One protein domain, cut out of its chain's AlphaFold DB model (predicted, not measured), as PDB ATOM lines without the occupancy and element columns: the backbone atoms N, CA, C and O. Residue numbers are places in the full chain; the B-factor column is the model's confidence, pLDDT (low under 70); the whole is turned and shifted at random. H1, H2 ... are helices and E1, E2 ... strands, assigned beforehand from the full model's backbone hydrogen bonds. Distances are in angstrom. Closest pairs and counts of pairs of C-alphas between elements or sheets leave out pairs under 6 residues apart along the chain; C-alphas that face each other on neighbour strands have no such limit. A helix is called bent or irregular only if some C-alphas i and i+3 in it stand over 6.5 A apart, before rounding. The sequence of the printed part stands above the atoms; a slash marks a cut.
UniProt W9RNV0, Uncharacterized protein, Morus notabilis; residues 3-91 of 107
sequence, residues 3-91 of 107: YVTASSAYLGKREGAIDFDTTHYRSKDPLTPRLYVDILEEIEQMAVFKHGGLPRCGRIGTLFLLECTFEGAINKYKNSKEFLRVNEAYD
ATOM      1  N   TYR A   3     167.046  94.747  77.168       90.19
ATOM      2  CA  TYR A   3     167.609  93.476  76.716       90.19
ATOM      3  C   TYR A   3     167.693  92.525  77.903       90.19
ATOM      4  O   TYR A   3     168.136  92.913  78.983       90.19
ATOM      5  N   VAL A   4     167.243  91.292  77.708       85.62
ATOM      6  CA  VAL A   4     167.206  90.262  78.742       85.62
ATOM      7  C   VAL A   4     167.925  89.034  78.225       85.62
ATOM      8  O   VAL A   4     167.671  88.569  77.117       85.62
ATOM      9  N   THR A   5     168.844  88.514  79.027       87.69
ATOM     10  CA  THR A   5     169.563  87.283  78.717       87.69
ATOM     11  C   THR A   5     168.673  86.065  78.927       87.69
ATOM     12  O   THR A   5     167.722  86.088  79.711       87.69
ATOM     13  N   ALA A   6     169.023  84.968  78.261       86.12
ATOM     14  CA  ALA A   6     168.393  83.679  78.496       86.12
ATOM     15  C   ALA A   6     168.422  83.293  79.988       86.12
ATOM     16  O   ALA A   6     169.392  83.556  80.699       86.12
ATOM     17  N   SER A   7     167.364  82.633  80.445       82.06
ATOM     18  CA  SER A   7     167.214  82.116  81.801       82.06
ATOM     19  C   SER A   7     166.896  80.623  81.770       82.06
ATOM     20  O   SER A   7     166.199  80.128  80.885       82.06
ATOM     21  N   SER A   8     167.382  79.894  82.776       82.00
ATOM     22  CA  SER A   8     167.102  78.468  82.978       82.00
ATOM     23  C   SER A   8     165.779  78.195  83.709       82.00
ATOM     24  O   SER A   8     165.502  77.045  84.061       82.00
ATOM     25  N   ALA A   9     164.982  79.229  83.998       81.69
ATOM     26  CA  ALA A   9     163.662  79.086  84.611       81.69
ATOM     27  C   ALA A   9     162.680  78.349  83.681       81.69
ATOM     28  O   ALA A   9     162.774  78.461  82.456       81.69
ATOM     29  N   TYR A  10     161.710  77.617  84.244       77.62
ATOM     30  CA  TYR A  10     160.740  76.862  83.434       77.62
ATOM     31  C   TYR A  10     159.890  77.769  82.529       77.62
ATOM     32  O   TYR A  10     159.699  77.444  81.356       77.62
ATOM     33  N   LEU A  11     159.469  78.927  83.052       77.44
ATOM     34  CA  LEU A  11     158.772  80.000  82.324       77.44
ATOM     35  C   LEU A  11     159.730  81.111  81.838       77.44
ATOM     36  O   LEU A  11     159.305  82.208  81.483       77.44
ATOM     37  N   GLY A  12     161.042  80.854  81.849       77.44
ATOM     38  CA  GLY A  12     162.063  81.808  81.416       77.44
ATOM     39  C   GLY A  12     162.186  81.919  79.893       77.44
ATOM     40  O   GLY A  12     161.798  81.021  79.143       77.44
ATOM     41  N   LYS A  13     162.777  83.024  79.424       79.50
ATOM     42  CA  LYS A  13     163.184  83.187  78.018       79.50
ATOM     43  C   LYS A  13     164.415  82.311  77.748       79.50
ATOM     44  O   LYS A  13     165.324  82.289  78.571       79.50
ATOM     45  N   ARG A  14     164.464  81.587  76.623       76.12
ATOM     46  CA  ARG A  14     165.580  80.662  76.303       76.12
ATOM     47  C   ARG A  14     166.740  81.315  75.560       76.12
ATOM     48  O   ARG A  14     167.838  80.773  75.567       76.12
ATOM     49  N   GLU A  15     166.478  82.442  74.923       83.12
ATOM     50  CA  GLU A  15     167.431  83.202  74.123       83.12
ATOM     51  C   GLU A  15     167.449  84.645  74.618       83.12
ATOM     52  O   GLU A  15     166.576  85.052  75.395       83.12
ATOM     53  N   GLY A  16     168.451  85.407  74.179       85.88
ATOM     54  CA  GLY A  16     168.455  86.850  74.375       85.88
ATOM     55  C   GLY A  16     167.177  87.443  73.787       85.88
ATOM     56  O   GLY A  16     166.886  87.253  72.611       85.88
ATOM     57  N   ALA A  17     166.395  88.124  74.614       85.69
ATOM     58  CA  ALA A  17     165.106  88.679  74.236       85.69
ATOM     59  C   ALA A  17     165.074  90.182  74.496       85.69
ATOM     60  O   ALA A  17     165.749  90.695  75.391       85.69
ATOM     61  N   ILE A  18     164.250  90.886  73.726       87.81
ATOM     62  CA  ILE A  18     163.922  92.282  73.993       87.81
ATOM     63  C   ILE A  18     162.602  92.314  74.751       87.81
ATOM     64  O   ILE A  18     161.567  91.860  74.271       87.81
ATOM     65  N   ASP A  19     162.654  92.873  75.947       85.31
ATOM     66  CA  ASP A  19     161.511  93.125  76.793       85.31
ATOM     67  C   ASP A  19     160.914  94.496  76.451       85.31
ATOM     68  O   ASP A  19     161.508  95.557  76.699       85.31
ATOM     69  N   PHE A  20     159.722  94.461  75.858       81.88
ATOM     70  CA  PHE A  20     158.936  95.641  75.525       81.88
ATOM     71  C   PHE A  20     157.899  95.917  76.615       81.88
ATOM     72  O   PHE A  20     157.141  95.030  77.011       81.88
ATOM     73  N   ASP A  21     157.911  97.149  77.122       81.75
ATOM     74  CA  ASP A  21     157.127  97.577  78.275       81.75
ATOM     75  C   ASP A  21     156.452  98.887  77.932       81.75
ATOM     76  O   ASP A  21     157.150  99.850  77.605       81.75
ATOM     77  N   THR A  22     155.137  98.941  78.100       80.19
ATOM     78  CA  THR A  22     154.396 100.196  78.033       80.19
ATOM     79  C   THR A  22     153.864 100.529  79.415       80.19
ATOM     80  O   THR A  22     153.317  99.676  80.114       80.19
ATOM     81  N   THR A  23     154.066 101.773  79.833       81.50
ATOM     82  CA  THR A  23     153.470 102.317  81.052       81.50
ATOM     83  C   THR A  23     152.349 103.248  80.636       81.50
ATOM     84  O   THR A  23     152.542 104.123  79.800       81.50
ATOM     85  N   HIS A  24     151.168 103.025  81.197       78.75
ATOM     86  CA  HIS A  24     150.017 103.891  81.004       78.75
ATOM     87  C   HIS A  24     149.446 104.256  82.363       78.75
ATOM     88  O   HIS A  24     149.572 103.507  83.337       78.75
ATOM     89  N   TYR A  25     148.821 105.422  82.429       82.62
ATOM     90  CA  TYR A  25     148.105 105.831  83.621       82.62
ATOM     91  C   TYR A  25     146.826 104.998  83.766       82.62
ATOM     92  O   TYR A  25     146.020 104.916  82.840       82.62
ATOM     93  N   ARG A  26     146.630 104.396  84.942       78.25
ATOM     94  CA  ARG A  26     145.384 103.729  85.325       78.25
ATOM     95  C   ARG A  26     144.823 104.431  86.557       78.25
ATOM     96  O   ARG A  26     145.456 104.418  87.612       78.25
ATOM     97  N   SER A  27     143.638 105.023  86.413       83.50
ATOM     98  CA  SER A  27     142.891 105.575  87.545       83.50
ATOM     99  C   SER A  27     142.550 104.473  88.549       83.50
ATOM    100  O   SER A  27     142.347 103.316  88.173       83.50
ATOM    101  N   LYS A  28     142.477 104.834  89.833       84.19
ATOM    102  CA  LYS A  28     141.953 103.940  90.877       84.19
ATOM    103  C   LYS A  28     140.433 103.796  90.797       84.19
ATOM    104  O   LYS A  28     139.910 102.791  91.261       84.19
ATOM    105  N   ASP A  29     139.754 104.793  90.238       87.44
ATOM    106  CA  ASP A  29     138.314 104.757  90.023       87.44
ATOM    107  C   ASP A  29     137.983 103.860  88.810       87.44
ATOM    108  O   ASP A  29     138.439 104.158  87.701       87.44
ATOM    109  N   PRO A  30     137.202 102.774  88.993       80.12
ATOM    110  CA  PRO A  30     136.821 101.863  87.915       80.12
ATOM    111  C   PRO A  30     135.987 102.512  86.806       80.12
ATOM    112  O   PRO A  30     135.975 101.993  85.692       80.12
ATOM    113  N   LEU A  31     135.282 103.607  87.106       86.88
ATOM    114  CA  LEU A  31     134.423 104.309  86.148       86.88
ATOM    115  C   LEU A  31     135.198 105.313  85.292       86.88
ATOM    116  O   LEU A  31     134.690 105.773  84.269       86.88
ATOM    117  N   THR A  32     136.434 105.639  85.676       84.19
ATOM    118  CA  THR A  32     137.285 106.511  84.874       84.19
ATOM    119  C   THR A  32     137.735 105.758  83.615       84.19
ATOM    120  O   THR A  32     138.435 104.741  83.728       84.19
ATOM    121  N   PRO A  33     137.403 106.249  82.405       80.38
ATOM    122  CA  PRO A  33     137.833 105.610  81.172       80.38
ATOM    123  C   PRO A  33     139.359 105.613  81.078       80.38
ATOM    124  O   PRO A  33     140.038 106.583  81.425       80.38
ATOM    125  N   ARG A  34     139.914 104.500  80.605       79.06
ATOM    126  CA  ARG A  34     141.355 104.368  80.410       79.06
ATOM    127  C   ARG A  34     141.735 104.984  79.067       79.06
ATOM    128  O   ARG A  34     141.215 104.581  78.030       79.06
ATOM    129  N   LEU A  35     142.646 105.948  79.091       80.81
ATOM    130  CA  LEU A  35     143.118 106.630  77.886       80.81
ATOM    131  C   LEU A  35     143.985 105.690  77.032       80.81
ATOM    132  O   LEU A  35     144.900 105.056  77.559       80.81
ATOM    133  N   TYR A  36     143.712 105.649  75.723       82.94
ATOM    134  CA  TYR A  36     144.498 104.944  74.695       82.94
ATOM    135  C   TYR A  36     144.616 103.422  74.872       82.94
ATOM    136  O   TYR A  36     145.594 102.814  74.431       82.94
ATOM    137  N   VAL A  37     143.656 102.790  75.553       81.44
ATOM    138  CA  VAL A  37     143.676 101.335  75.766       81.44
ATOM    139  C   VAL A  37     143.563 100.555  74.468       81.44
ATOM    140  O   VAL A  37     144.269  99.570  74.311       81.44
ATOM    141  N   ASP A  38     142.747 101.036  73.543       83.19
ATOM    142  CA  ASP A  38     142.613 100.515  72.186       83.19
ATOM    143  C   ASP A  38     143.974 100.391  71.482       83.19
ATOM    144  O   ASP A  38     144.330  99.328  70.980       83.19
ATOM    145  N   ILE A  39     144.794 101.443  71.539       85.94
ATOM    146  CA  ILE A  39     146.131 101.450  70.928       85.94
ATOM    147  C   ILE A  39     147.063 100.455  71.632       85.94
ATOM    148  O   ILE A  39     147.850  99.761  70.985       85.94
ATOM    149  N   LEU A  40     147.004 100.381  72.964       83.00
ATOM    150  CA  LEU A  40     147.834  99.452  73.733       83.00
ATOM    151  C   LEU A  40     147.452  97.996  73.461       83.00
ATOM    152  O   LEU A  40     148.342  97.162  73.301       83.00
ATOM    153  N   GLU A  41     146.157  97.703  73.372       80.38
ATOM    154  CA  GLU A  41     145.643  96.376  73.040       80.38
ATOM    155  C   GLU A  41     146.051  95.960  71.622       80.38
ATOM    156  O   GLU A  41     146.522  94.838  71.440       80.38
ATOM    157  N   GLU A  42     145.981  96.862  70.638       85.69
ATOM    158  CA  GLU A  42     146.444  96.613  69.263       85.69
ATOM    159  C   GLU A  42     147.949  96.279  69.227       85.69
ATOM    160  O   GLU A  42     148.374  95.294  68.616       85.69
ATOM    161  N   ILE A  43     148.780  97.052  69.940       85.75
ATOM    162  CA  ILE A  43     150.228  96.802  70.040       85.75
ATOM    163  C   ILE A  43     150.501  95.434  70.681       85.75
ATOM    164  O   ILE A  43     151.368  94.691  70.209       85.75
ATOM    165  N   GLU A  44     149.776  95.083  71.745       79.75
ATOM    166  CA  GLU A  44     149.923  93.787  72.410       79.75
ATOM    167  C   GLU A  44     149.480  92.631  71.495       79.75
ATOM    168  O   GLU A  44     150.188  91.624  71.398       79.75
ATOM    169  N   GLN A  45     148.380  92.781  70.750       81.94
ATOM    170  CA  GLN A  45     147.942  91.799  69.756       81.94
ATOM    171  C   GLN A  45     148.991  91.609  68.652       81.94
ATOM    172  O   GLN A  45     149.370  90.473  68.352       81.94
ATOM    173  N   MET A  46     149.541  92.692  68.094       86.69
ATOM    174  CA  MET A  46     150.622  92.608  67.107       86.69
ATOM    175  C   MET A  46     151.859  91.905  67.679       86.69
ATOM    176  O   MET A  46     152.422  91.015  67.037       86.69
ATOM    177  N   ALA A  47     152.276  92.252  68.897       82.38
ATOM    178  CA  ALA A  47     153.417  91.614  69.539       82.38
ATOM    179  C   ALA A  47     153.202  90.100  69.703       82.38
ATOM    180  O   ALA A  47     154.099  89.316  69.394       82.38
ATOM    181  N   VAL A  48     152.015  89.674  70.142       79.19
ATOM    182  CA  VAL A  48     151.705  88.270  70.456       79.19
ATOM    183  C   VAL A  48     151.445  87.425  69.206       79.19
ATOM    184  O   VAL A  48     151.934  86.292  69.144       79.19
ATOM    185  N   PHE A  49     150.684  87.938  68.234       80.69
ATOM    186  CA  PHE A  49     150.252  87.180  67.053       80.69
ATOM    187  C   PHE A  49     151.198  87.341  65.863       80.69
ATOM    188  O   PHE A  49     151.567  86.344  65.249       80.69
ATOM    189  N   LYS A  50     151.640  88.566  65.552       85.38
ATOM    190  CA  LYS A  50     152.505  88.824  64.388       85.38
ATOM    191  C   LYS A  50     153.965  88.485  64.665       85.38
ATOM    192  O   LYS A  50     154.649  87.957  63.796       85.38
ATOM    193  N   HIS A  51     154.441  88.783  65.872       84.81
ATOM    194  CA  HIS A  51     155.850  88.607  66.242       84.81
ATOM    195  C   HIS A  51     156.109  87.394  67.145       84.81
ATOM    196  O   HIS A  51     157.235  87.200  67.599       84.81
ATOM    197  N   GLY A  52     155.090  86.571  67.422       79.88
ATOM    198  CA  GLY A  52     155.232  85.392  68.284       79.88
ATOM    199  C   GLY A  52     155.646  85.732  69.720       79.88
ATOM    200  O   GLY A  52     156.222  84.899  70.421       79.88
ATOM    201  N   GLY A  53     155.375  86.962  70.159       79.69
ATOM    202  CA  GLY A  53     155.765  87.489  71.453       79.69
ATOM    203  C   GLY A  53     155.231  86.646  72.606       79.69
ATOM    204  O   GLY A  53     154.089  86.169  72.612       79.69
ATOM    205  N   LEU A  54     156.093  86.470  73.603       78.00
ATOM    206  CA  LEU A  54     155.777  85.773  74.841       78.00
ATOM    207  C   LEU A  54     155.368  86.797  75.909       78.00
ATOM    208  O   LEU A  54     156.215  87.631  76.263       78.00
ATOM    209  N   PRO A  55     154.145  86.720  76.467       73.94
ATOM    210  CA  PRO A  55     153.698  87.652  77.498       73.94
ATOM    211  C   PRO A  55     154.604  87.552  78.728       73.94
ATOM    212  O   PRO A  55     155.058  86.465  79.081       73.94
ATOM    213  N   ARG A  56     154.903  88.674  79.391       71.62
ATOM    214  CA  ARG A  56     155.695  88.636  80.627       71.62
ATOM    215  C   ARG A  56     154.805  88.226  81.798       71.62
ATOM    216  O   ARG A  56     153.861  88.935  82.131       71.62
ATOM    217  N   CYS A  57     155.141  87.111  82.444       62.53
ATOM    218  CA  CYS A  57     154.468  86.670  83.664       62.53
ATOM    219  C   CYS A  57     154.632  87.719  84.784       62.53
ATOM    220  O   CYS A  57     155.726  88.247  84.981       62.53
ATOM    221  N   GLY A  58     153.548  88.038  85.501       55.16
ATOM    222  CA  GLY A  58     153.570  88.954  86.649       55.16
ATOM    223  C   GLY A  58     153.418  90.444  86.324       55.16
ATOM    224  O   GLY A  58     153.460  91.263  87.240       55.16
ATOM    225  N   ARG A  59     153.206  90.825  85.056       61.34
ATOM    226  CA  ARG A  59     152.735  92.174  84.717       61.34
ATOM    227  C   ARG A  59     151.268  92.133  84.312       61.34
ATOM    228  O   ARG A  59     150.863  91.304  83.507       61.34
ATOM    229  N   ILE A  60     150.497  93.070  84.857       52.19
ATOM    230  CA  ILE A  60     149.106  93.308  84.479       52.19
ATOM    231  C   ILE A  60     149.086  93.853  83.042       52.19
ATOM    232  O   ILE A  60     149.393  95.024  82.824       52.19
ATOM    233  N   GLY A  61     148.763  92.986  82.085       55.78
ATOM    234  CA  GLY A  61     148.276  93.374  80.762       55.78
ATOM    235  C   GLY A  61     146.802  93.763  80.838       55.78
ATOM    236  O   GLY A  61     146.131  93.546  81.857       55.78
ATOM    237  N   THR A  62     146.289  94.395  79.795       49.88
ATOM    238  CA  THR A  62     144.877  94.767  79.739       49.88
ATOM    239  C   THR A  62     143.992  93.512  79.681       49.88
ATOM    240  O   THR A  62     144.393  92.459  79.192       49.88
ATOM    241  N   LEU A  63     142.800  93.614  80.277       48.47
ATOM    242  CA  LEU A  63     141.882  92.524  80.635       48.47
ATOM    243  C   LEU A  63     141.484  91.623  79.447       48.47
ATOM    244  O   LEU A  63     141.181  90.453  79.650       48.47
ATOM    245  N   PHE A  64     141.525  92.136  78.215       43.84
ATOM    246  CA  PHE A  64     141.034  91.424  77.033       43.84
ATOM    247  C   PHE A  64     141.978  90.315  76.541       43.84
ATOM    248  O   PHE A  64     141.535  89.273  76.064       43.84
ATOM    249  N   LEU A  65     143.291  90.466  76.746       46.84
ATOM    250  CA  LEU A  65     144.232  89.370  76.503       46.84
ATOM    251  C   LEU A  65     144.224  88.344  77.631       46.84
ATOM    252  O   LEU A  65     144.712  87.242  77.415       46.84
ATOM    253  N   LEU A  66     143.682  88.644  78.813       47.81
ATOM    254  CA  LEU A  66     143.617  87.659  79.892       47.81
ATOM    255  C   LEU A  66     142.722  86.485  79.499       47.81
ATOM    256  O   LEU A  66     143.154  85.358  79.678       47.81
ATOM    257  N   GLU A  67     141.571  86.717  78.869       42.19
ATOM    258  CA  GLU A  67     140.708  85.613  78.426       42.19
ATOM    259  C   GLU A  67     141.258  84.906  77.178       42.19
ATOM    260  O   GLU A  67     141.406  83.687  77.183       42.19
ATOM    261  N   CYS A  68     141.685  85.647  76.147       44.25
ATOM    262  CA  CYS A  68     142.184  85.037  74.906       44.25
ATOM    263  C   CYS A  68     143.609  84.462  74.992       44.25
ATOM    264  O   CYS A  68     144.009  83.708  74.107       44.25
ATOM    265  N   THR A  69     144.407  84.822  76.008       49.62
ATOM    266  CA  THR A  69     145.739  84.227  76.206       49.62
ATOM    267  C   THR A  69     145.811  83.253  77.367       49.62
ATOM    268  O   THR A  69     146.682  82.398  77.291       49.62
ATOM    269  N   PHE A  70     144.952  83.258  78.400       50.91
ATOM    270  CA  PHE A  70     145.054  82.191  79.419       50.91
ATOM    271  C   PHE A  70     144.839  80.810  78.803       50.91
ATOM    272  O   PHE A  70     145.600  79.878  79.085       50.91
ATOM    273  N   GLU A  71     143.867  80.707  77.897       52.16
ATOM    274  CA  GLU A  71     143.647  79.513  77.099       52.16
ATOM    275  C   GLU A  71     144.745  79.402  76.025       52.16
ATOM    276  O   GLU A  71     144.621  79.830  74.884       52.16
ATOM    277  N   GLY A  72     145.905  78.875  76.430       61.78
ATOM    278  CA  GLY A  72     147.023  78.568  75.534       61.78
ATOM    279  C   GLY A  72     148.309  79.376  75.736       61.78
ATOM    280  O   GLY A  72     149.330  79.004  75.157       61.78
ATOM    281  N   ALA A  73     148.362  80.402  76.595       66.88
ATOM    282  CA  ALA A  73     149.625  81.088  76.931       66.88
ATOM    283  C   ALA A  73     150.626  80.118  77.544       66.88
ATOM    284  O   ALA A  73     151.818  80.186  77.245       66.88
ATOM    285  N   ILE A  74     150.135  79.178  78.354       71.38
ATOM    286  CA  ILE A  74     150.956  78.118  78.926       71.38
ATOM    287  C   ILE A  74     151.596  77.248  77.832       71.38
ATOM    288  O   ILE A  74     152.744  76.836  77.970       71.38
ATOM    289  N   ASN A  75     150.931  77.071  76.684       74.44
ATOM    290  CA  ASN A  75     151.474  76.327  75.543       74.44
ATOM    291  C   ASN A  75     152.589  77.088  74.814       74.44
ATOM    292  O   ASN A  75     153.416  76.463  74.153       74.44
ATOM    293  N   LYS A  76     152.666  78.418  74.955       76.06
ATOM    294  CA  LYS A  76     153.777  79.197  74.393       76.06
ATOM    295  C   LYS A  76     155.093  78.972  75.152       76.06
ATOM    296  O   LYS A  76     156.171  79.211  74.607       76.06
ATOM    297  N   TYR A  77     155.029  78.483  76.392       77.50
ATOM    298  CA  TYR A  77     156.205  78.094  77.163       77.50
ATOM    299  C   TYR A  77     156.539  76.622  76.931       77.50
ATOM    300  O   TYR A  77     155.762  75.733  77.258       77.50
ATOM    301  N   LYS A  78     157.745  76.346  76.424       80.75
ATOM    302  CA  LYS A  78     158.166  74.978  76.076       80.75
ATOM    303  C   LYS A  78     158.177  73.999  77.261       80.75
ATOM    304  O   LYS A  78     157.895  72.828  77.052       80.75
ATOM    305  N   ASN A  79     158.520  74.459  78.469       82.50
ATOM    306  CA  ASN A  79     158.599  73.602  79.666       82.50
ATOM    307  C   ASN A  79     157.391  73.786  80.602       82.50
ATOM    308  O   ASN A  79     157.516  73.670  81.823       82.50
ATOM    309  N   SER A  80     156.243  74.179  80.057       79.12
ATOM    310  CA  SER A  80     155.054  74.448  80.859       79.12
ATOM    311  C   SER A  80     154.509  73.214  81.567       79.12
ATOM    312  O   SER A  80     154.044  73.318  82.697       79.12
ATOM    313  N   LYS A  81     154.611  72.037  80.944       83.38
ATOM    314  CA  LYS A  81     154.181  70.770  81.549       83.38
ATOM    315  C   LYS A  81     155.029  70.415  82.768       83.38
ATOM    316  O   LYS A  81     154.489  70.010  83.790       83.38
ATOM    317  N   GLU A  82     156.344  70.587  82.679       84.06
ATOM    318  CA  GLU A  82     157.255  70.378  83.802       84.06
ATOM    319  C   GLU A  82     157.014  71.401  84.910       84.06
ATOM    320  O   GLU A  82     157.000  71.025  86.076       84.06
ATOM    321  N   PHE A  83     156.760  72.665  84.554       82.12
ATOM    322  CA  PHE A  83     156.372  73.685  85.528       82.12
ATOM    323  C   PHE A  83     155.111  73.286  86.299       82.12
ATOM    324  O   PHE A  83     155.112  73.358  87.522       82.12
ATOM    325  N   LEU A  84     154.063  72.830  85.603       81.19
ATOM    326  CA  LEU A  84     152.811  72.410  86.235       81.19
ATOM    327  C   LEU A  84     153.016  71.228  87.185       81.19
ATOM    328  O   LEU A  84     152.545  71.290  88.312       81.19
ATOM    329  N   ARG A  85     153.777  70.205  86.774       83.56
ATOM    330  CA  ARG A  85     154.097  69.053  87.640       83.56
ATOM    331  C   ARG A  85     154.840  69.469  88.902       83.56
ATOM    332  O   ARG A  85     154.542  68.996  89.990       83.56
ATOM    333  N   VAL A  86     155.830  70.344  88.747       82.69
ATOM    334  CA  VAL A  86     156.612  70.853  89.873       82.69
ATOM    335  C   VAL A  86     155.724  71.698  90.789       82.69
ATOM    336  O   VAL A  86     155.744  71.510  91.998       82.69
ATOM    337  N   ASN A  87     154.898  72.580  90.229       79.06
ATOM    338  CA  ASN A  87     153.980  73.404  91.010       79.06
ATOM    339  C   ASN A  87     152.944  72.555  91.768       79.06
ATOM    340  O   ASN A  87     152.672  72.845  92.923       79.06
ATOM    341  N   GLU A  88     152.427  71.485  91.166       81.69
ATOM    342  CA  GLU A  88     151.521  70.529  91.818       81.69
ATOM    343  C   GLU A  88     152.200  69.769  92.971       81.69
ATOM    344  O   GLU A  88     151.583  69.539  94.010       81.69
ATOM    345  N   ALA A  89     153.486  69.430  92.831       82.50
ATOM    346  CA  ALA A  89     154.260  68.797  93.899       82.50
ATOM    347  C   ALA A  89     154.520  69.737  95.091       82.50
ATOM    348  O   ALA A  89     154.506  69.289  96.237       82.50
ATOM    349  N   TYR A  90     154.762  71.027  94.834       76.75
ATOM    350  CA  TYR A  90     155.034  72.018  95.883       76.75
ATOM    351  C   TYR A  90     153.766  72.641  96.487       76.75
ATOM    352  O   TYR A  90     153.782  73.017  97.657       76.75
ATOM    353  N   ASP A  91     152.674  72.741  95.728       74.25
ATOM    354  CA  ASP A  91     151.389  73.273  96.184       74.25
ATOM    355  C   ASP A  91     150.209  72.516  95.561       74.25
ATOM    356  O   ASP A  91     149.524  72.981  94.645       74.25
TER     357      ASP A  91
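What this domain is: This is residues 3 to 91 of the 107 residues of an uncharacterized protein of Morus notabilis (UniProt W9RNV0). H1 and H2 run loosely side by side the same way, and H3 turns off at a corner after H2; residues 28 to 33 stick out. The 89 printed residues, under half in named elements, hold E1, H1, H2, H3 in that order, mostly helix. The whole is loose, radius of gyration of the C-alphas 15.2 A, spanning 42 by 30 by 19 A.

Where its parts are: H1, residues 37 to 50, measures 19.1 A from (143.676, 101.335, 75.766). H2, residues 63 to 76, measures 18.9 A and is irregular: C-alphas 71 and 74 are 7.7 A apart. H3, residues 80 to 90, measures 15.2 A, ending at (155.034, 72.018, 95.883). E1, residues 17 to 19, measures 6.3 A; residues 3 to 4 pair antiparallel with its residues 17 to 18.

How they stand to each other: H1 and H2 are close but not clearly touching, closest C-alphas Glu 41 and Phe 64 at 7.9 A, at a shallow tilt of 16 degrees. H2 and H3 are close but not clearly touching, closest C-alphas Ile 74 and Ser 80 at 5.8 A, about perpendicular at 84 degrees. E1 is apart from the helices. Every O i to N i+4 pair is within hydrogen-bond range in H1 and H3; in H2, 4 of 10, with 3 of 11 O i to N i+3 pairs.

The domain as a whole: The printed part has no cut. Links E1 to H1 and H1 to H2 are long. pLDDT is under 70 at residues 57 to 73.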